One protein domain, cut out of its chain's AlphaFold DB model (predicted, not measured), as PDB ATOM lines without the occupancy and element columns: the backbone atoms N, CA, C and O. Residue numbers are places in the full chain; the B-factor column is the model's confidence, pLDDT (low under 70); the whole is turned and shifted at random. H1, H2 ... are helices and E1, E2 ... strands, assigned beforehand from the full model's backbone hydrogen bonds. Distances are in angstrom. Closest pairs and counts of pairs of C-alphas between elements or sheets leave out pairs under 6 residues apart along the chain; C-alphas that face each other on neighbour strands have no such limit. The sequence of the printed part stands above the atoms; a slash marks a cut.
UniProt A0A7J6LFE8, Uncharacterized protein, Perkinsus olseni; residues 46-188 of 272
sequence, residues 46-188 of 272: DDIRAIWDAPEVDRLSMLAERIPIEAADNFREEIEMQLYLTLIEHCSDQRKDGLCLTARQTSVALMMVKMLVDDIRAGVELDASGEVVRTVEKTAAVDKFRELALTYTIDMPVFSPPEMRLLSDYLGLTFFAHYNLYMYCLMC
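Overview. This is residues 46 to 188 of the 272 residues of an uncharacterized protein of Perkinsus olseni (UniProt A0A7J6LFE8). Four long helices, H3, H4, H5 and H6, make an up-and-down bundle, each running against the one before it in the chain; H3, H4, H5 and H6 touch in that order, while H3 and H6 are near each other without touching, and the bundle is only loosely closed there. A short helical hairpin of H1 and H2 packs on one side, H1 on the first residues of H4 and H2 on H3, while H7 packs on the first part of H3, and the loop with the small strand E1 reaches out at one end. The printed part has 143 residues with seven named helices and one named strand, in the order H1 H2 H3 H4 E1 H5 H6 H7, mostly helix. It is compact, with a radius of gyration of the C-alphas of 15.6 A and spans of 48 by 36 by 23 A.

Along the chain. Find C-alpha 46 at (-12.524, -24.703, -43.559), where H1, residues 46 to 53, begins. H2 follows at residues 59 to 64, then H3 at 74 to 91, 25.6 A long. H4, residues 103 to 122, the longest helix by residues, runs 28.1 A from C-alpha 103 at (-13.269, -29.812, -37.973). Next come E1, residues 132 to 134, and H5, residues 138 to 155, 24.9 A. H6, residues 161 to 176, 19.8 A, has a kink of 26 degrees near residue 170. H7, residues 179 to 187, ends at C-alpha 187, (-21.486, -9.655, -16.789).

Arrangement. Begin at the hub, H4. Its residues 106 to 114 touch H3 in a hairpin, closest at the C-alphas of Cys 91 and Thr 106, 5.9 A, at a shallow tilt of 31 degrees, opposite ways. H4 touches H5 at Leu 116 and Ala 141, closest C-alphas 6.2 A apart, at a shallow tilt of 29 degrees. H5 and H6 form a hairpin at 18 degrees, closest at the C-alphas of Thr 153 and Pro 161, 6.3 A. H1 touches H4, about perpendicular at 79 degrees, with the C-alphas of Ile 48 and Ala 103 closest at 5.7 A. H2 touches H3 at Leu 60 and Leu 85, closest C-alphas 6.7 A apart. H7 touches H3, the C-alphas of Arg 76 and Leu 186 closest at 5.4 A. E1 pairs with no named strand. Every O i to N i+4 pair is within hydrogen-bond range in H1, H2, H3, H4, H5 and H7; in H6, 11 of 12.

Size, cuts and confidence. The C-alphas farthest apart, of Lys 96 and Ala 128, are 49.9 A apart. The printed part has no cut; the link from H3 to H4 is long. Look for pLDDT under 70 at residues 124 to 126, 128 and 130 to 134.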
ATOM      1  N   ASP A  46     -13.708 -25.356 -42.995       97.56
ATOM      2  CA  ASP A  46     -12.524 -24.703 -43.559       97.56
ATOM      3  C   ASP A  46     -12.008 -23.568 -42.671       97.56
ATOM      4  O   ASP A  46     -10.799 -23.363 -42.591       97.56
ATOM      5  N   ASP A  47     -12.893 -22.890 -41.933       97.56
ATOM      6  CA  ASP A  47     -12.492 -21.888 -40.945       97.56
ATOM      7  C   ASP A  47     -11.732 -22.534 -39.785       97.56
ATOM      8  O   ASP A  47     -10.682 -22.039 -39.379       97.56
ATOM      9  N   ILE A  48     -12.230 -23.667 -39.275       98.00
ATOM     10  CA  ILE A  48     -11.567 -24.416 -38.199       98.00
ATOM     11  C   ILE A  48     -10.188 -24.901 -38.648       98.00
ATOM     12  O   ILE A  48      -9.213 -24.721 -37.920       98.00
ATOM     13  N   ARG A  49     -10.086 -25.470 -39.857       97.62
ATOM     14  CA  ARG A  49      -8.793 -25.896 -40.420       97.62
ATOM     15  C   ARG A  49      -7.839 -24.719 -40.568       97.62
ATOM     16  O   ARG A  49      -6.701 -24.815 -40.127       97.62
ATOM     17  N   ALA A  50      -8.318 -23.595 -41.100       97.56
ATOM     18  CA  ALA A  50      -7.506 -22.391 -41.242       97.56
ATOM     19  C   ALA A  50      -6.965 -21.896 -39.891       97.56
ATOM     20  O   ALA A  50      -5.805 -21.506 -39.812       97.56
ATOM     21  N   ILE A  51      -7.768 -21.947 -38.823       97.25
ATOM     22  CA  ILE A  51      -7.324 -21.577 -37.469       97.25
ATOM     23  C   ILE A  51      -6.300 -22.584 -36.923       97.25
ATOM     24  O   ILE A  51      -5.311 -22.182 -36.313       97.25
ATOM     25  N   TRP A  52      -6.494 -23.887 -37.133       96.75
ATOM     26  CA  TRP A  52      -5.522 -24.898 -36.702       96.75
ATOM     27  C   TRP A  52      -4.186 -24.791 -37.438       96.75
ATOM     28  O   TRP A  52      -3.134 -24.943 -36.817       96.75
ATOM     29  N   ASP A  53      -4.209 -24.494 -38.732       96.62
ATOM     30  CA  ASP A  53      -3.002 -24.380 -39.555       96.62
ATOM     31  C   ASP A  53      -2.276 -23.037 -39.374       96.62
ATOM     32  O   ASP A  53      -1.103 -22.906 -39.730       96.62
ATOM     33  N   ALA A  54      -2.947 -22.038 -38.797       96.81
ATOM     34  CA  ALA A  54      -2.363 -20.730 -38.541       96.81
ATOM     35  C   ALA A  54      -1.296 -20.757 -37.427       96.81
ATOM     36  O   ALA A  54      -1.413 -21.532 -36.463       96.81
ATOM     37  N   PRO A  55      -0.276 -19.874 -37.501       96.06
ATOM     38  CA  PRO A  55       0.667 -19.652 -36.409       96.06
ATOM     39  C   PRO A  55      -0.056 -19.254 -35.120       96.06
ATOM     40  O   PRO A  55      -0.995 -18.468 -35.161       96.06
ATOM     41  N   GLU A  56       0.414 -19.736 -33.965       92.88
ATOM     42  CA  GLU A  56      -0.228 -19.500 -32.655       92.88
ATOM     43  C   GLU A  56      -0.521 -18.013 -32.381       92.88
ATOM     44  O   GLU A  56      -1.569 -17.680 -31.835       92.88
ATOM     45  N   VAL A  57       0.372 -17.122 -32.821       93.69
ATOM     46  CA  VAL A  57       0.244 -15.665 -32.659       93.69
ATOM     47  C   VAL A  57      -0.898 -15.041 -33.470       93.69
ATOM     48  O   VAL A  57      -1.397 -13.991 -33.078       93.69
ATOM     49  N   ASP A  58      -1.339 -15.694 -34.546       96.44
ATOM     50  CA  ASP A  58      -2.352 -15.180 -35.477       96.44
ATOM     51  C   ASP A  58      -3.733 -15.827 -35.260       96.44
ATOM     52  O   ASP A  58      -4.741 -15.374 -35.798       96.44
ATOM     53  N   ARG A  59      -3.820 -16.897 -34.461       95.88
ATOM     54  CA  ARG A  59      -5.072 -17.656 -34.290       95.88
ATOM     55  C   ARG A  59      -6.190 -16.833 -33.661       95.88
ATOM     56  O   ARG A  59      -7.343 -16.970 -34.059       95.88
ATOM     57  N   LEU A  60      -5.855 -15.994 -32.680       94.69
ATOM     58  CA  LEU A  60      -6.840 -15.181 -31.968       94.69
ATOM     59  C   LEU A  60      -7.431 -14.093 -32.876       94.69
ATOM     60  O   LEU A  60      -8.648 -13.929 -32.900       94.69
ATOM     61  N   SER A  61      -6.599 -13.403 -33.664       94.56
ATOM     62  CA  SER A  61      -7.074 -12.410 -34.636       94.56
ATOM     63  C   SER A  61      -7.912 -13.065 -35.734       94.56
ATOM     64  O   SER A  61      -8.999 -12.585 -36.040       94.56
ATOM     65  N   MET A  62      -7.482 -14.220 -36.250       96.00
ATOM     66  CA  MET A  62      -8.256 -14.987 -37.232       96.00
ATOM     67  C   MET A  62      -9.619 -15.451 -36.709       96.00
ATOM     68  O   MET A  62     -10.577 -15.529 -37.483       96.00
ATOM     69  N   LEU A  63      -9.710 -15.799 -35.425       96.38
ATOM     70  CA  LEU A  63     -10.972 -16.164 -34.792       96.38
ATOM     71  C   LEU A  63     -11.892 -14.943 -34.646       96.38
ATOM     72  O   LEU A  63     -13.065 -15.027 -35.012       96.38
ATOM     73  N   ALA A  64     -11.347 -13.816 -34.180       94.62
ATOM     74  CA  ALA A  64     -12.081 -12.562 -33.991       94.62
ATOM     75  C   ALA A  64     -12.658 -12.008 -35.304       94.62
ATOM     76  O   ALA A  64     -13.768 -11.485 -35.326       94.62
ATOM     77  N   GLU A  65     -11.963 -12.192 -36.429       94.75
ATOM     78  CA  GLU A  65     -12.468 -11.810 -37.757       94.75
ATOM     79  C   GLU A  65     -13.701 -12.614 -38.203       94.75
ATOM     80  O   GLU A  65     -14.463 -12.160 -39.057       94.75
ATOM     81  N   ARG A  66     -13.893 -13.825 -37.665       94.94
ATOM     82  CA  ARG A  66     -14.922 -14.769 -38.129       94.94
ATOM     83  C   ARG A  66     -16.127 -14.861 -37.208       94.94
ATOM     84  O   ARG A  66     -17.224 -15.152 -37.684       94.94
ATOM     85  N   ILE A  67     -15.933 -14.649 -35.909       93.56
ATOM     86  CA  ILE A  67     -17.002 -14.735 -34.915       93.56
ATOM     87  C   ILE A  67     -17.300 -13.333 -34.397       93.56
ATOM     88  O   ILE A  67     -16.514 -12.806 -33.609       93.56
ATOM     89  N   PRO A  68     -18.442 -12.735 -34.776       88.19
ATOM     90  CA  PRO A  68     -18.857 -11.483 -34.172       88.19
ATOM     91  C   PRO A  68     -19.203 -11.725 -32.701       88.19
ATOM     92  O   PRO A  68     -20.034 -12.582 -32.378       88.19
ATOM     93  N   ILE A  69     -18.572 -10.960 -31.813       86.94
ATOM     94  CA  ILE A  69     -18.948 -10.897 -30.403       86.94
ATOM     95  C   ILE A  69     -19.658  -9.577 -30.140       86.94
ATOM     96  O   ILE A  69     -19.118  -8.497 -30.360       86.94
ATOM     97  N   GLU A  70     -20.851  -9.673 -29.563       83.06
ATOM     98  CA  GLU A  70     -21.582  -8.530 -29.025       83.06
ATOM     99  C   GLU A  70     -21.169  -8.286 -27.565       83.06
ATOM    100  O   GLU A  70     -21.902  -8.578 -26.618       83.06
ATOM    101  N   ALA A  71     -19.944  -7.798 -27.367       79.88
ATOM    102  CA  ALA A  71     -19.405  -7.500 -26.044       79.88
ATOM    103  C   ALA A  71     -19.633  -6.034 -25.668       79.88
ATOM    104  O   ALA A  71     -19.530  -5.133 -26.494       79.88
ATOM    105  N   ALA A  72     -19.897  -5.791 -24.381       78.44
ATOM    106  CA  ALA A  72     -20.027  -4.434 -23.852       78.44
ATOM    107  C   ALA A  72     -18.682  -3.682 -23.790       78.44
ATOM    108  O   ALA A  72     -18.666  -2.453 -23.786       78.44
ATOM    109  N   ASP A  73     -17.566  -4.413 -23.712       82.88
ATOM    110  CA  ASP A  73     -16.211  -3.871 -23.643       82.88
ATOM    111  C   ASP A  73     -15.180  -4.866 -24.217       82.88
ATOM    112  O   ASP A  73     -15.439  -6.069 -24.305       82.88
ATOM    113  N   ASN A  74     -13.994  -4.358 -24.575       86.38
ATOM    114  CA  ASN A  74     -12.911  -5.153 -25.172       86.38
ATOM    115  C   ASN A  74     -12.421  -6.292 -24.259       86.38
ATOM    116  O   ASN A  74     -11.904  -7.291 -24.744       86.38
ATOM    117  N   PHE A  75     -12.551  -6.151 -22.934       86.31
ATOM    118  CA  PHE A  75     -12.097  -7.179 -21.998       86.31
ATOM    119  C   PHE A  75     -13.015  -8.404 -22.045       86.31
ATOM    120  O   PHE A  75     -12.538  -9.536 -22.069       86.31
ATOM    121  N   ARG A  76     -14.334  -8.196 -22.096       87.81
ATOM    122  CA  ARG A  76     -15.311  -9.282 -22.273       87.81
ATOM    123  C   ARG A  76     -15.110 -10.002 -23.597       87.81
ATOM    124  O   ARG A  76     -15.147 -11.229 -23.619       87.81
ATOM    125  N   GLU A  77     -14.887  -9.237 -24.662       90.62
ATOM    126  CA  GLU A  77     -14.579  -9.772 -25.989       90.62
ATOM    127  C   GLU A  77     -13.341 -10.673 -25.948       90.62
ATOM    128  O   GLU A  77     -13.389 -11.815 -26.404       90.62
ATOM    129  N   GLU A  78     -12.262 -10.203 -25.319       91.06
ATOM    130  CA  GLU A  78     -11.013 -10.951 -25.173       91.06
ATOM    131  C   GLU A  78     -11.209 -12.256 -24.388       91.06
ATOM    132  O   GLU A  78     -10.754 -13.314 -24.823       91.06
ATOM    133  N   ILE A  79     -11.918 -12.218 -23.253       91.31
ATOM    134  CA  ILE A  79     -12.181 -13.412 -22.432       91.31
ATOM    135  C   ILE A  79     -12.984 -14.460 -23.210       91.31
ATOM    136  O   ILE A  79     -12.680 -15.655 -23.140       91.31
ATOM    137  N   GLU A  80     -14.002 -14.031 -23.949       93.31
ATOM    138  CA  GLU A  80     -14.852 -14.916 -24.745       93.31
ATOM    139  C   GLU A  80     -14.102 -15.497 -25.952       93.31
ATOM    140  O   GLU A  80     -14.126 -16.713 -26.155       93.31
ATOM    141  N   MET A  81     -13.344 -14.676 -26.685       94.88
ATOM    142  CA  MET A  81     -12.450 -15.152 -27.748       94.88
ATOM    143  C   MET A  81     -11.433 -16.158 -27.227       94.88
ATOM    144  O   MET A  81     -11.213 -17.198 -27.851       94.88
ATOM    145  N   GLN A  82     -10.843 -15.897 -26.062       94.50
ATOM    146  CA  GLN A  82      -9.869 -16.798 -25.465       94.50
ATOM    147  C   GLN A  82     -10.508 -18.130 -25.054       94.50
ATOM    148  O   GLN A  82      -9.895 -19.184 -25.251       94.50
ATOM    149  N   LEU A  83     -11.730 -18.113 -24.514       95.12
ATOM    150  CA  LEU A  83     -12.497 -19.325 -24.214       95.12
ATOM    151  C   LEU A  83     -12.718 -20.156 -25.486       95.12
ATOM    152  O   LEU A  83     -12.421 -21.354 -25.500       95.12
ATOM    153  N   TYR A  84     -13.192 -19.523 -26.559       96.62
ATOM    154  CA  TYR A  84     -13.465 -20.185 -27.834       96.62
ATOM    155  C   TYR A  84     -12.199 -20.743 -28.482       96.62
ATOM    156  O   TYR A  84     -12.182 -21.907 -28.885       96.62
ATOM    157  N   LEU A  85     -11.116 -19.965 -28.518       97.06
ATOM    158  CA  LEU A  85      -9.836 -20.424 -29.048       97.06
ATOM    159  C   LEU A  85      -9.310 -21.618 -28.248       97.06
ATOM    160  O   LEU A  85      -8.906 -22.621 -28.830       97.06
ATOM    161  N   THR A  86      -9.367 -21.551 -26.916       95.81
ATOM    162  CA  THR A  86      -8.878 -22.633 -26.047       95.81
ATOM    163  C   THR A  86      -9.629 -23.941 -26.301       95.81
ATOM    164  O   THR A  86      -9.001 -25.003 -26.338       95.81
ATOM    165  N   LEU A  87     -10.946 -23.871 -26.524       97.19
ATOM    166  CA  LEU A  87     -11.755 -25.017 -26.938       97.19
ATOM    167  C   LEU A  87     -11.304 -25.554 -28.303       97.19
ATOM    168  O   LEU A  87     -10.974 -26.733 -28.399       97.19
ATOM    169  N   ILE A  88     -11.239 -24.699 -29.333       97.31
ATOM    170  CA  ILE A  88     -10.844 -25.084 -30.701       97.31
ATOM    171  C   ILE A  88      -9.477 -25.777 -30.700       97.31
ATOM    172  O   ILE A  88      -9.300 -26.819 -31.330       97.31
ATOM    173  N   GLU A  89      -8.509 -25.232 -29.966       95.50
ATOM    174  CA  GLU A  89      -7.174 -25.815 -29.853       95.50
ATOM    175  C   GLU A  89      -7.169 -27.157 -29.122       95.50
ATOM    176  O   GLU A  89      -6.356 -28.023 -29.440       95.50
ATOM    177  N   HIS A  90      -8.033 -27.338 -28.121       95.88
ATOM    178  CA  HIS A  90      -8.132 -28.600 -27.393       95.88
ATOM    179  C   HIS A  90      -8.864 -29.682 -28.193       95.88
ATOM    180  O   HIS A  90      -8.566 -30.863 -28.035       95.88
ATOM    181  N   CYS A  91      -9.779 -29.296 -29.080       96.94
ATOM    182  CA  CYS A  91     -10.442 -30.222 -29.991       96.94
ATOM    183  C   CYS A  91      -9.501 -30.771 -31.078       96.94
ATOM    184  O   CYS A  91      -9.730 -31.877 -31.559       96.94
ATOM    185  N   SER A  92      -8.442 -30.033 -31.428       94.75
ATOM    186  CA  SER A  92      -7.462 -30.422 -32.451       94.75
ATOM    187  C   SER A  92      -6.689 -31.700 -32.101       94.75
ATOM    188  O   SER A  92      -6.370 -31.958 -30.940       94.75
ATOM    189  N   ASP A  93      -6.306 -32.457 -33.126       89.00
ATOM    190  CA  ASP A  93      -5.363 -33.580 -33.057       89.00
ATOM    191  C   ASP A  93      -3.886 -33.138 -32.995       89.00
ATOM    192  O   ASP A  93      -3.007 -33.933 -32.664       89.00
ATOM    193  N   GLN A  94      -3.592 -31.859 -33.257       88.38
ATOM    194  CA  GLN A  94      -2.231 -31.312 -33.200       88.38
ATOM    195  C   GLN A  94      -1.671 -31.252 -31.769       88.38
ATOM    196  O   GLN A  94      -0.455 -31.165 -31.568       88.38
ATOM    197  N   ARG A  95      -2.538 -31.275 -30.747       86.88
ATOM    198  CA  ARG A  95      -2.124 -31.277 -29.339       86.88
ATOM    199  C   ARG A  95      -1.971 -32.701 -28.824       86.88
ATOM    200  O   ARG A  95      -2.834 -33.544 -29.014       86.88
ATOM    201  N   LYS A  96      -0.901 -32.929 -28.055       88.00
ATOM    202  CA  LYS A  96      -0.629 -34.224 -27.408       88.00
ATOM    203  C   LYS A  96      -1.790 -34.716 -26.530       88.00
ATOM    204  O   LYS A  96      -2.048 -35.911 -26.490       88.00
ATOM    205  N   ASP A  97      -2.460 -33.784 -25.856       88.81
ATOM    206  CA  ASP A  97      -3.611 -34.052 -24.990       88.81
ATOM    207  C   ASP A  97      -4.925 -33.582 -25.647       88.81
ATOM    208  O   ASP A  97      -5.866 -33.217 -24.946       88.81
ATOM    209  N   GLY A  98      -4.955 -33.472 -26.979       91.44
ATOM    210  CA  GLY A  98      -6.132 -33.049 -27.729       91.44
ATOM    211  C   GLY A  98      -7.207 -34.133 -27.795       91.44
ATOM    212  O   GLY A  98      -6.934 -35.319 -27.612       91.44
ATOM    213  N   LEU A  99      -8.444 -33.721 -28.067       94.06
ATOM    214  CA  LEU A  99      -9.589 -34.627 -28.204       94.06
ATOM    215  C   LEU A  99      -9.625 -35.349 -29.560       94.06
ATOM    216  O   LEU A  99     -10.413 -36.279 -29.720       94.06
ATOM    217  N   CYS A 100      -8.782 -34.931 -30.513       95.88
ATOM    218  CA  CYS A 100      -8.706 -35.473 -31.873       95.88
ATOM    219  C   CYS A 100     -10.052 -35.445 -32.617       95.88
ATOM    220  O   CYS A 100     -10.391 -36.380 -33.343       95.88
ATOM    221  N   LEU A 101     -10.827 -34.380 -32.421       97.19
ATOM    222  CA  LEU A 101     -12.104 -34.184 -33.094       97.19
ATOM    223  C   LEU A 101     -11.885 -33.675 -34.518       97.19
ATOM    224  O   LEU A 101     -10.934 -32.954 -34.819       97.19
ATOM    225  N   THR A 102     -12.819 -34.000 -35.404       97.44
ATOM    226  CA  THR A 102     -12.862 -33.430 -36.754       97.44
ATOM    227  C   THR A 102     -13.189 -31.932 -36.723       97.44
ATOM    228  O   THR A 102     -13.725 -31.405 -35.743       97.44
ATOM    229  N   ALA A 103     -12.918 -31.227 -37.828       97.50
ATOM    230  CA  ALA A 103     -13.269 -29.812 -37.973       97.50
ATOM    231  C   ALA A 103     -14.778 -29.568 -37.769       97.50
ATOM    232  O   ALA A 103     -15.167 -28.668 -37.023       97.50
ATOM    233  N   ARG A 104     -15.625 -30.437 -38.340       96.88
ATOM    234  CA  ARG A 104     -17.083 -30.381 -38.169       96.88
ATOM    235  C   ARG A 104     -17.502 -30.540 -36.709       96.88
ATOM    236  O   ARG A 104     -18.282 -29.739 -36.205       96.88
ATOM    237  N   GLN A 105     -16.968 -31.551 -36.024       97.81
ATOM    238  CA  GLN A 105     -17.232 -31.785 -34.599       97.81
ATOM    239  C   GLN A 105     -16.781 -30.599 -33.741       97.81
ATOM    240  O   GLN A 105     -17.502 -30.176 -32.844       97.81
ATOM    241  N   THR A 106     -15.622 -30.017 -34.048       98.25
ATOM    242  CA  THR A 106     -15.103 -28.833 -33.350       98.25
ATOM    243  C   THR A 106     -16.011 -27.622 -33.544       98.25
ATOM    244  O   THR A 106     -16.298 -26.913 -32.583       98.25
ATOM    245  N   SER A 107     -16.520 -27.414 -34.759       97.88
ATOM    246  CA  SER A 107     -17.479 -26.345 -35.033       97.88
ATOM    247  C   SER A 107     -18.789 -26.526 -34.254       97.88
ATOM    248  O   SER A 107     -19.279 -25.578 -33.639       97.88
ATOM    249  N   VAL A 108     -19.322 -27.753 -34.184       98.00
ATOM    250  CA  VAL A 108     -20.512 -28.046 -33.365       98.00
ATOM    251  C   VAL A 108     -20.222 -27.838 -31.875       98.00
ATOM    252  O   VAL A 108     -21.027 -27.222 -31.184       98.00
ATOM    253  N   ALA A 109     -19.063 -28.275 -31.372       98.06
ATOM    254  CA  ALA A 109     -18.669 -28.053 -29.981       98.06
ATOM    255  C   ALA A 109     -18.576 -26.555 -29.643       98.06
ATOM    256  O   ALA A 109     -19.073 -26.119 -28.604       98.06
ATOM    257  N   LEU A 110     -17.992 -25.756 -30.541       97.88
ATOM    258  CA  LEU A 110     -17.926 -24.305 -30.404       97.88
ATOM    259  C   LEU A 110     -19.313 -23.669 -30.404       97.88
ATOM    260  O   LEU A 110     -19.591 -22.837 -29.546       97.88
ATOM    261  N   MET A 111     -20.194 -24.092 -31.311       97.50
ATOM    262  CA  MET A 111     -21.587 -23.649 -31.335       97.50
ATOM    263  C   MET A 111     -22.292 -23.957 -30.010       97.50
ATOM    264  O   MET A 111     -22.960 -23.082 -29.464       97.50
ATOM    265  N   MET A 112     -22.104 -25.154 -29.442       97.44
ATOM    266  CA  MET A 112     -22.704 -25.516 -28.151       97.44
ATOM    267  C   MET A 112     -22.228 -24.564 -27.053       97.44
ATOM    268  O   MET A 112     -23.046 -24.024 -26.314       97.44
ATOM    269  N   VAL A 113     -20.918 -24.317 -26.960       96.75
ATOM    270  CA  VAL A 113     -20.353 -23.414 -25.946       96.75
ATOM    271  C   VAL A 113     -20.787 -21.970 -26.172       96.75
ATOM    272  O   VAL A 113     -21.143 -21.297 -25.206       96.75
ATOM    273  N   LYS A 114     -20.831 -21.496 -27.421       95.50
ATOM    274  CA  LYS A 114     -21.336 -20.161 -27.742       95.50
ATOM    275  C   LYS A 114     -22.784 -19.991 -27.296       95.50
ATOM    276  O   LYS A 114     -23.078 -19.025 -26.607       95.50
ATOM    277  N   MET A 115     -23.655 -20.960 -27.572       94.38
ATOM    278  CA  MET A 115     -25.045 -20.919 -27.103       94.38
ATOM    279  C   MET A 115     -25.164 -20.859 -25.575       94.38
ATOM    280  O   MET A 115     -26.097 -20.249 -25.063       94.38
ATOM    281  N   LEU A 116     -24.251 -21.494 -24.833       93.50
ATOM    282  CA  LEU A 116     -24.222 -21.394 -23.369       93.50
ATOM    283  C   LEU A 116     -23.742 -20.016 -22.904       93.50
ATOM    284  O   LEU A 116     -24.283 -19.474 -21.947       93.50
ATOM    285  N   VAL A 117     -22.735 -19.445 -23.566       91.94
ATOM    286  CA  VAL A 117     -22.224 -18.096 -23.272       91.94
ATOM    287  C   VAL A 117     -23.273 -17.027 -23.585       91.94
ATOM    288  O   VAL A 117     -23.486 -16.125 -22.774       91.94
ATOM    289  N   ASP A 118     -23.963 -17.151 -24.716       90.25
ATOM    290  CA  ASP A 118     -25.038 -16.245 -25.119       90.25
ATOM    291  C   ASP A 118     -26.218 -16.320 -24.133       90.25
ATOM    292  O   ASP A 118     -26.777 -15.289 -23.763       90.25
ATOM    293  N   ASP A 119     -26.541 -17.505 -23.606       87.31
ATOM    294  CA  ASP A 119     -27.535 -17.648 -22.538       87.31
ATOM    295  C   ASP A 119     -27.101 -16.970 -21.236       87.31
ATOM    296  O   ASP A 119     -27.913 -16.287 -20.612       87.31
ATOM    297  N   ILE A 120     -25.836 -17.128 -20.823       84.88
ATOM    298  CA  ILE A 120     -25.292 -16.447 -19.635       84.88
ATOM    299  C   ILE A 120     -25.464 -14.934 -19.778       84.88
ATOM    300  O   ILE A 120     -25.853 -14.279 -18.814       84.88
ATOM    301  N   ARG A 121     -25.216 -14.389 -20.977       81.56
ATOM    302  CA  ARG A 121     -25.447 -12.971 -21.277       81.56
ATOM    303  C   ARG A 121     -26.918 -12.588 -21.202       81.56
ATOM    304  O   ARG A 121     -27.249 -11.567 -20.606       81.56
ATOM    305  N   ALA A 122     -27.780 -13.375 -21.840       80.56
ATOM    306  CA  ALA A 122     -29.189 -13.041 -22.008       80.56
ATOM    307  C   ALA A 122     -29.988 -13.169 -20.708       80.56
ATOM    308  O   ALA A 122     -30.900 -12.382 -20.465       80.56
ATOM    309  N   GLY A 123     -29.675 -14.149 -19.860       70.62
ATOM    310  CA  GLY A 123     -30.444 -14.408 -18.646       70.62
ATOM    311  C   GLY A 123     -30.002 -13.593 -17.437       70.62
ATOM    312  O   GLY A 123     -30.109 -14.075 -16.306       70.62
ATOM    313  N   VAL A 124     -29.517 -12.371 -17.668       67.50
ATOM    314  CA  VAL A 124     -29.328 -11.379 -16.615       67.50
ATOM    315  C   VAL A 124     -30.395 -10.303 -16.709       67.50
ATOM    316  O   VAL A 124     -30.418  -9.488 -17.627       67.50
ATOM    317  N   GLU A 125     -31.272 -10.292 -15.711       66.50
ATOM    318  CA  GLU A 125     -32.214  -9.200 -15.502       66.50
ATOM    319  C   GLU A 125     -31.527  -8.162 -14.613       66.50
ATOM    320  O   GLU A 125     -31.142  -8.477 -13.485       66.50
ATOM    321  N   LEU A 126     -31.350  -6.941 -15.120       69.12
ATOM    322  CA  LEU A 126     -30.907  -5.796 -14.324       69.12
ATOM    323  C   LEU A 126     -32.132  -5.023 -13.819       69.12
ATOM    324  O   LEU A 126     -33.119  -4.885 -14.546       69.12
ATOM    325  N   ASP A 127     -32.083  -4.500 -12.596       71.50
ATOM    326  CA  ASP A 127     -33.102  -3.566 -12.114       71.50
ATOM    327  C   ASP A 127     -32.868  -2.147 -12.653       71.50
ATOM    328  O   ASP A 127     -31.915  -1.851 -13.375       71.50
ATOM    329  N   ALA A 128     -33.758  -1.228 -12.272       69.94
ATOM    330  CA  ALA A 128     -33.668   0.184 -12.630       69.94
ATOM    331  C   ALA A 128     -32.408   0.894 -12.085       69.94
ATOM    332  O   ALA A 128     -32.114   2.004 -12.526       69.94
ATOM    333  N   SER A 129     -31.686   0.289 -11.135       70.94
ATOM    334  CA  SER A 129     -30.411   0.791 -10.614       70.94
ATOM    335  C   SER A 129     -29.188   0.208 -11.331       70.94
ATOM    336  O   SER A 129     -28.079   0.691 -11.118       70.94
ATOM    337  N   GLY A 130     -29.392  -0.756 -12.235       64.81
ATOM    338  CA  GLY A 130     -28.323  -1.468 -12.932       64.81
ATOM    339  C   GLY A 130     -27.755  -2.645 -12.138       64.81
ATOM    340  O   GLY A 130     -26.746  -3.213 -12.554       64.81
ATOM    341  N   GLU A 131     -28.391  -3.022 -11.028       67.69
ATOM    342  CA  GLU A 131     -28.003  -4.167 -10.208       67.69
ATOM    343  C   GLU A 131     -28.632  -5.455 -10.741       67.69
ATOM    344  O   GLU A 131     -29.726  -5.463 -11.309       67.69
ATOM    345  N   VAL A 132     -27.931  -6.570 -10.561       68.19
ATOM    346  CA  VAL A 132     -28.353  -7.875 -11.075       68.19
ATOM    347  C   VAL A 132     -29.475  -8.459 -10.208       68.19
ATOM    348  O   VAL A 132     -29.250  -8.863  -9.070       68.19
ATOM    349  N   VAL A 133     -30.682  -8.554 -10.769       66.44
ATOM    350  CA  VAL A 133     -31.897  -9.094 -10.124       66.44
ATOM    351  C   VAL A 133     -31.969 -10.606 -10.251       66.44
ATOM    352  O   VAL A 133     -32.386 -11.302  -9.324       66.44
ATOM    353  N   ARG A 134     -31.575 -11.129 -11.412       69.25
ATOM    354  CA  ARG A 134     -31.622 -12.558 -11.709       69.25
ATOM    355  C   ARG A 134     -30.473 -12.924 -12.628       69.25
ATOM    356  O   ARG A 134     -30.157 -12.165 -13.532       69.25
ATOM    357  N   THR A 135     -29.863 -14.079 -12.386       71.69
ATOM    358  CA  THR A 135     -28.830 -14.664 -13.249       71.69
ATOM    359  C   THR A 135     -29.264 -16.043 -13.721       71.69
ATOM    360  O   THR A 135     -30.069 -16.710 -13.061       71.69
ATOM    361  N   VAL A 136     -28.713 -16.493 -14.850       74.94
ATOM    362  CA  VAL A 136     -28.822 -17.896 -15.258       74.94
ATOM    363  C   VAL A 136     -28.088 -18.756 -14.246       74.94
ATOM    364  O   VAL A 136     -26.862 -18.694 -14.113       74.94
ATOM    365  N   GLU A 137     -28.843 -19.601 -13.551       82.50
ATOM    366  CA  GLU A 137     -28.261 -20.586 -12.656       82.50
ATOM    367  C   GLU A 137     -27.382 -21.564 -13.443       82.50
ATOM    368  O   GLU A 137     -27.755 -22.064 -14.506       82.50
ATOM    369  N   LYS A 138     -26.220 -21.904 -12.878       84.75
ATOM    370  CA  LYS A 138     -25.293 -22.895 -13.444       84.75
ATOM    371  C   LYS A 138     -25.988 -24.212 -13.816       84.75
ATOM    372  O   LYS A 138     -25.619 -24.848 -14.798       84.75
ATOM    373  N   THR A 139     -26.965 -24.632 -13.018       86.81
ATOM    374  CA  THR A 139     -27.787 -25.832 -13.234       86.81
ATOM    375  C   THR A 139     -28.509 -25.789 -14.578       86.81
ATOM    376  O   THR A 139     -28.401 -26.746 -15.338       86.81
ATOM    377  N   ALA A 140     -29.133 -24.661 -14.924       90.12
ATOM    378  CA  ALA A 140     -29.819 -24.480 -16.201       90.12
ATOM    379  C   ALA A 140     -28.851 -24.575 -17.394       90.12
ATOM    380  O   ALA A 140     -29.147 -25.253 -18.375       90.12
ATOM    381  N   ALA A 141     -27.661 -23.972 -17.288       90.62
ATOM    382  CA  ALA A 141     -26.635 -24.075 -18.329       90.62
ATOM    383  C   ALA A 141     -26.124 -25.520 -18.505       90.62
ATOM    384  O   ALA A 141     -25.909 -25.979 -19.627       90.62
ATOM    385  N   VAL A 142     -25.950 -26.262 -17.405       92.19
ATOM    386  CA  VAL A 142     -25.563 -27.684 -17.447       92.19
ATOM    387  C   VAL A 142     -26.657 -28.533 -18.091       92.19
ATOM    388  O   VAL A 142     -26.345 -29.401 -18.905       92.19
ATOM    389  N   ASP A 143     -27.923 -28.298 -17.753       94.44
ATOM    390  CA  ASP A 143     -29.038 -29.060 -18.315       94.44
ATOM    391  C   ASP A 143     -29.225 -28.770 -19.808       94.44
ATOM    392  O   ASP A 143     -29.369 -29.713 -20.587       94.44
ATOM    393  N   LYS A 144     -29.067 -27.512 -20.242       94.94
ATOM    394  CA  LYS A 144     -29.038 -27.161 -21.672       94.94
ATOM    395  C   LYS A 144     -27.888 -27.845 -22.407       94.94
ATOM    396  O   LYS A 144     -28.076 -28.383 -23.496       94.94
ATOM    397  N   PHE A 145     -26.690 -27.872 -21.821       96.69
ATOM    398  CA  PHE A 145     -25.567 -28.591 -22.422       96.69
ATOM    399  C   PHE A 145     -25.843 -30.091 -22.545       96.69
ATOM    400  O   PHE A 145     -25.527 -30.680 -23.575       96.69
ATOM    401  N   ARG A 146     -26.449 -30.712 -21.526       96.50
ATOM    402  CA  ARG A 146     -26.836 -32.131 -21.572       96.50
ATOM    403  C   ARG A 146     -27.832 -32.409 -22.687       96.50
ATOM    404  O   ARG A 146     -27.672 -33.407 -23.381       96.50
ATOM    405  N   GLU A 147     -28.824 -31.543 -22.866       97.12
ATOM    406  CA  GLU A 147     -29.788 -31.649 -23.961       97.12
ATOM    407  C   GLU A 147     -29.078 -31.594 -25.319       97.12
ATOM    408  O   GLU A 147     -29.188 -32.537 -26.101       97.12
ATOM    409  N   LEU A 148     -28.248 -30.571 -25.548       96.88
ATOM    410  CA  LEU A 148     -27.458 -30.449 -26.778       96.88
ATOM    411  C   LEU A 148     -26.552 -31.672 -26.993       96.88
ATOM    412  O   LEU A 148     -26.455 -32.192 -28.104       96.88
ATOM    413  N   ALA A 149     -25.900 -32.159 -25.935       96.56
ATOM    414  CA  ALA A 149     -25.019 -33.320 -25.999       96.56
ATOM    415  C   ALA A 149     -25.779 -34.587 -26.418       96.56
ATOM    416  O   ALA A 149     -25.274 -35.361 -27.234       96.56
ATOM    417  N   LEU A 150     -26.992 -34.791 -25.900       96.62
ATOM    418  CA  LEU A 150     -27.855 -35.903 -26.298       96.62
ATOM    419  C   LEU A 150     -28.302 -35.762 -27.753       96.62
ATOM    420  O   LEU A 150     -28.148 -36.720 -28.512       96.62
ATOM    421  N   THR A 151     -28.749 -34.574 -28.171       96.81
ATOM    422  CA  THR A 151     -29.144 -34.314 -29.563       96.81
ATOM    423  C   THR A 151     -28.014 -34.643 -30.532       96.81
ATOM    424  O   THR A 151     -28.228 -35.388 -31.483       96.81
ATOM    425  N   TYR A 152     -26.789 -34.175 -30.272       97.06
ATOM    426  CA  TYR A 152     -25.657 -34.379 -31.188       97.06
ATOM    427  C   TYR A 152     -24.950 -35.735 -31.067       97.06
ATOM    428  O   TYR A 152     -23.985 -35.999 -31.791       97.06
ATOM    429  N   THR A 153     -25.425 -36.602 -30.172       96.88
ATOM    430  CA  THR A 153     -24.933 -37.980 -30.024       96.88
ATOM    431  C   THR A 153     -25.962 -39.009 -30.495       96.88
ATOM    432  O   THR A 153     -25.578 -40.060 -31.006       96.88
ATOM    433  N   ILE A 154     -27.258 -38.737 -30.311       94.88
ATOM    434  CA  ILE A 154     -28.348 -39.696 -30.547       94.88
ATOM    435  C   ILE A 154     -29.183 -39.290 -31.761       94.88
ATOM    436  O   ILE A 154     -29.269 -40.056 -32.717       94.88
ATOM    437  N   ASP A 155     -29.788 -38.102 -31.724       93.19
ATOM    438  CA  ASP A 155     -30.780 -37.691 -32.725       93.19
ATOM    439  C   ASP A 155     -30.117 -37.265 -34.040       93.19
ATOM    440  O   ASP A 155     -30.586 -37.594 -35.128       93.19
ATOM    441  N   MET A 156     -28.992 -36.561 -33.928       93.00
ATOM    442  CA  MET A 156     -28.164 -36.065 -35.023       93.00
ATOM    443  C   MET A 156     -26.705 -36.411 -34.725       93.00
ATOM    444  O   MET A 156     -25.970 -35.565 -34.215       93.00
ATOM    445  N   PRO A 157     -26.276 -37.661 -34.980       92.56
ATOM    446  CA  PRO A 157     -25.009 -38.189 -34.487       92.56
ATOM    447  C   PRO A 157     -23.814 -37.529 -35.186       92.56
ATOM    448  O   PRO A 157     -23.317 -38.001 -36.206       92.56
ATOM    449  N   VAL A 158     -23.348 -36.423 -34.611       96.69
ATOM    450  CA  VAL A 158     -22.095 -35.746 -34.968       96.69
ATOM    451  C   VAL A 158     -20.942 -36.320 -34.142       96.69
ATOM    452  O   VAL A 158     -19.817 -36.435 -34.629       96.69
ATOM    453  N   PHE A 159     -21.224 -36.706 -32.898       97.56
ATOM    454  CA  PHE A 159     -20.257 -37.301 -31.986       97.56
ATOM    455  C   PHE A 159     -20.620 -38.749 -31.690       97.56
ATOM    456  O   PHE A 159     -21.782 -39.096 -31.475       97.56
ATOM    457  N   SER A 160     -19.603 -39.596 -31.593       97.38
ATOM    458  CA  SER A 160     -19.739 -40.880 -30.923       97.38
ATOM    459  C   SER A 160     -19.856 -40.681 -29.401       97.38
ATOM    460  O   SER A 160     -19.343 -39.699 -28.853       97.38
ATOM    461  N   PRO A 161     -20.480 -41.623 -28.666       96.88
ATOM    462  CA  PRO A 161     -20.605 -41.509 -27.213       96.88
ATOM    463  C   PRO A 161     -19.270 -41.306 -26.461       96.88
ATOM    464  O   PRO A 161     -19.246 -40.509 -25.521       96.88
ATOM    465  N   PRO A 162     -18.148 -41.962 -26.834       97.19
ATOM    466  CA  PRO A 162     -16.851 -41.693 -26.214       97.19
ATOM    467  C   PRO A 162     -16.335 -40.269 -26.458       97.19
ATOM    468  O   PRO A 162     -15.827 -39.651 -25.527       97.19
ATOM    469  N   GLU A 163     -16.487 -39.736 -27.673       97.12
ATOM    470  CA  GLU A 163     -16.062 -38.367 -28.009       97.12
ATOM    471  C   GLU A 163     -16.873 -37.333 -27.227       97.12
ATOM    472  O   GLU A 163     -16.296 -36.442 -26.601       97.12
ATOM    473  N   MET A 164     -18.203 -37.486 -27.185       97.81
ATOM    474  CA  MET A 164     -19.070 -36.588 -26.415       97.81
ATOM    475  C   MET A 164     -18.749 -36.642 -24.920       97.81
ATOM    476  O   MET A 164     -18.772 -35.613 -24.243       97.81
ATOM    477  N   ARG A 165     -18.406 -37.822 -24.388       96.94
ATOM    478  CA  ARG A 165     -17.959 -37.955 -22.999       96.94
ATOM    479  C   ARG A 165     -16.679 -37.162 -22.745       96.94
ATOM    480  O   ARG A 165     -16.639 -36.413 -21.777       96.94
ATOM    481  N   LEU A 166     -15.666 -37.293 -23.601       96.62
ATOM    482  CA  LEU A 166     -14.407 -36.558 -23.443       96.62
ATOM    483  C   LEU A 166     -14.614 -35.040 -23.539       96.62
ATOM    484  O   LEU A 166     -14.070 -34.296 -22.724       96.62
ATOM    485  N   LEU A 167     -15.444 -34.583 -24.482       97.62
ATOM    486  CA  LEU A 167     -15.821 -33.174 -24.598       97.62
ATOM    487  C   LEU A 167     -16.560 -32.688 -23.343       97.62
ATOM    488  O   LEU A 167     -16.249 -31.621 -22.815       97.62
ATOM    489  N   SER A 168     -17.505 -33.480 -22.836       97.25
ATOM    490  CA  SER A 168     -18.257 -33.169 -21.615       97.25
ATOM    491  C   SER A 168     -17.352 -33.096 -20.386       97.25
ATOM    492  O   SER A 168     -17.487 -32.170 -19.590       97.25
ATOM    493  N   ASP A 169     -16.405 -34.026 -20.243       96.69
ATOM    494  CA  ASP A 169     -15.425 -34.037 -19.151       96.69
ATOM    495  C   ASP A 169     -14.519 -32.796 -19.230       96.69
ATOM    496  O   ASP A 169     -14.301 -32.110 -18.227       96.69
ATOM    497  N   TYR A 170     -14.051 -32.449 -20.434       96.00
ATOM    498  CA  TYR A 170     -13.261 -31.243 -20.668       96.00
ATOM    499  C   TYR A 170     -14.027 -29.968 -20.298       96.00
ATOM    500  O   TYR A 170     -13.521 -29.147 -19.527       96.00
ATOM    501  N   LEU A 171     -15.257 -29.802 -20.793       96.19
ATOM    502  CA  LEU A 171     -16.099 -28.645 -20.474       96.19
ATOM    503  C   LEU A 171     -16.489 -28.616 -18.994       96.19
ATOM    504  O   LEU A 171     -16.559 -27.543 -18.397       96.19
ATOM    505  N   GLY A 172     -16.670 -29.781 -18.372       94.19
ATOM    506  CA  GLY A 172     -16.870 -29.931 -16.934       94.19
ATOM    507  C   GLY A 172     -15.728 -29.324 -16.120       94.19
ATOM    508  O   GLY A 172     -15.972 -28.557 -15.189       94.19
ATOM    509  N   LEU A 173     -14.483 -29.626 -16.500       93.44
ATOM    510  CA  LEU A 173     -13.268 -29.172 -15.814       93.44
ATOM    511  C   LEU A 173     -12.851 -27.737 -16.156       93.44
ATOM    512  O   LEU A 173     -12.154 -27.099 -15.369       93.44
ATOM    513  N   THR A 174     -13.243 -27.231 -17.324       92.19
ATOM    514  CA  THR A 174     -12.846 -25.899 -17.799       92.19
ATOM    515  C   THR A 174     -13.979 -24.897 -17.647       92.19
ATOM    516  O   THR A 174     -13.927 -24.051 -16.756       92.19
ATOM    517  N   PHE A 175     -15.018 -25.003 -18.466       92.12
ATOM    518  CA  PHE A 175     -16.133 -24.066 -18.502       92.12
ATOM    519  C   PHE A 175     -16.994 -24.134 -17.236       92.12
ATOM    520  O   PHE A 175     -17.125 -23.146 -16.518       92.12
ATOM    521  N   PHE A 176     -17.534 -25.307 -16.895       91.19
ATOM    522  CA  PHE A 176     -18.484 -25.431 -15.786       91.19
ATOM    523  C   PHE A 176     -17.827 -25.320 -14.410       91.19
ATOM    524  O   PHE A 176     -18.441 -24.779 -13.486       91.19
ATOM    525  N   ALA A 177     -16.593 -25.797 -14.238       89.31
ATOM    526  CA  ALA A 177     -15.838 -25.594 -13.001       89.31
ATOM    527  C   ALA A 177     -15.644 -24.099 -12.702       89.31
ATOM    528  O   ALA A 177     -15.818 -23.677 -11.561       89.31
ATOM    529  N   HIS A 178     -15.387 -23.296 -13.738       88.81
ATOM    530  CA  HIS A 178     -15.146 -21.856 -13.631       88.81
ATOM    531  C   HIS A 178     -16.358 -21.017 -14.059       88.81
ATOM    532  O   HIS A 178     -16.209 -19.841 -14.378       88.81
ATOM    533  N   TYR A 179     -17.568 -21.588 -14.035       88.31
ATOM    534  CA  TYR A 179     -18.786 -20.916 -14.503       88.31
ATOM    535  C   TYR A 179     -18.993 -19.549 -13.840       88.31
ATOM    536  O   TYR A 179     -19.255 -18.566 -14.522       88.31
ATOM    537  N   ASN A 180     -18.796 -19.459 -12.518       85.75
ATOM    538  CA  ASN A 180     -18.954 -18.197 -11.789       85.75
ATOM    539  C   ASN A 180     -17.911 -17.146 -12.191       85.75
ATOM    540  O   ASN A 180     -18.214 -15.958 -12.172       85.75
ATOM    541  N   LEU A 181     -16.700 -17.575 -12.566       88.12
ATOM    542  CA  LEU A 181     -15.668 -16.676 -13.076       88.12
ATOM    543  C   LEU A 181     -16.057 -16.151 -14.459       88.12
ATOM    544  O   LEU A 181     -16.005 -14.945 -14.671       88.12
ATOM    545  N   TYR A 182     -16.500 -17.026 -15.368       87.56
ATOM    546  CA  TYR A 182     -16.988 -16.602 -16.682       87.56
ATOM    547  C   TYR A 182     -18.188 -15.668 -16.554       87.56
ATOM    548  O   TYR A 182     -18.189 -14.604 -17.158       87.56
ATOM    549  N   MET A 183     -19.160 -15.999 -15.705       86.62
ATOM    550  CA  MET A 183     -20.289 -15.122 -15.404       86.62
ATOM    551  C   MET A 183     -19.812 -13.759 -14.880       86.62
ATOM    552  O   MET A 183     -20.241 -12.733 -15.393       86.62
ATOM    553  N   TYR A 184     -18.887 -13.715 -13.916       85.31
ATOM    554  CA  TYR A 184     -18.341 -12.450 -13.416       85.31
ATOM    555  C   TYR A 184     -17.668 -11.635 -14.530       85.31
ATOM    556  O   TYR A 184     -17.985 -10.462 -14.712       85.31
ATOM    557  N   CYS A 185     -16.780 -12.259 -15.307       86.00
ATOM    558  CA  CYS A 185     -16.053 -11.591 -16.384       86.00
ATOM    559  C   CYS A 185     -16.971 -11.101 -17.506       86.00
ATOM    560  O   CYS A 185     -16.726 -10.028 -18.042       86.00
ATOM    561  N   LEU A 186     -18.007 -11.865 -17.857       81.44
ATOM    562  CA  LEU A 186     -18.922 -11.545 -18.953       81.44
ATOM    563  C   LEU A 186     -19.998 -10.531 -18.554       81.44
ATOM    564  O   LEU A 186     -20.487  -9.807 -19.425       81.44
ATOM    565  N   MET A 187     -20.358 -10.461 -17.268       78.31
ATOM    566  CA  MET A 187     -21.486  -9.655 -16.789       78.31
ATOM    567  C   MET A 187     -21.071  -8.371 -16.073       78.31
ATOM    568  O   MET A 187     -21.674  -7.322 -16.318       78.31
ATOM    569  N   CYS A 188     -20.053  -8.405 -15.211       73.56
ATOM    570  CA  CYS A 188     -19.711  -7.258 -14.372       73.56
ATOM    571  C   CYS A 188     -18.897  -6.221 -15.166       73.56
ATOM    572  O   CYS A 188     -17.858  -6.561 -15.736       73.56
TER     573      CYS A 188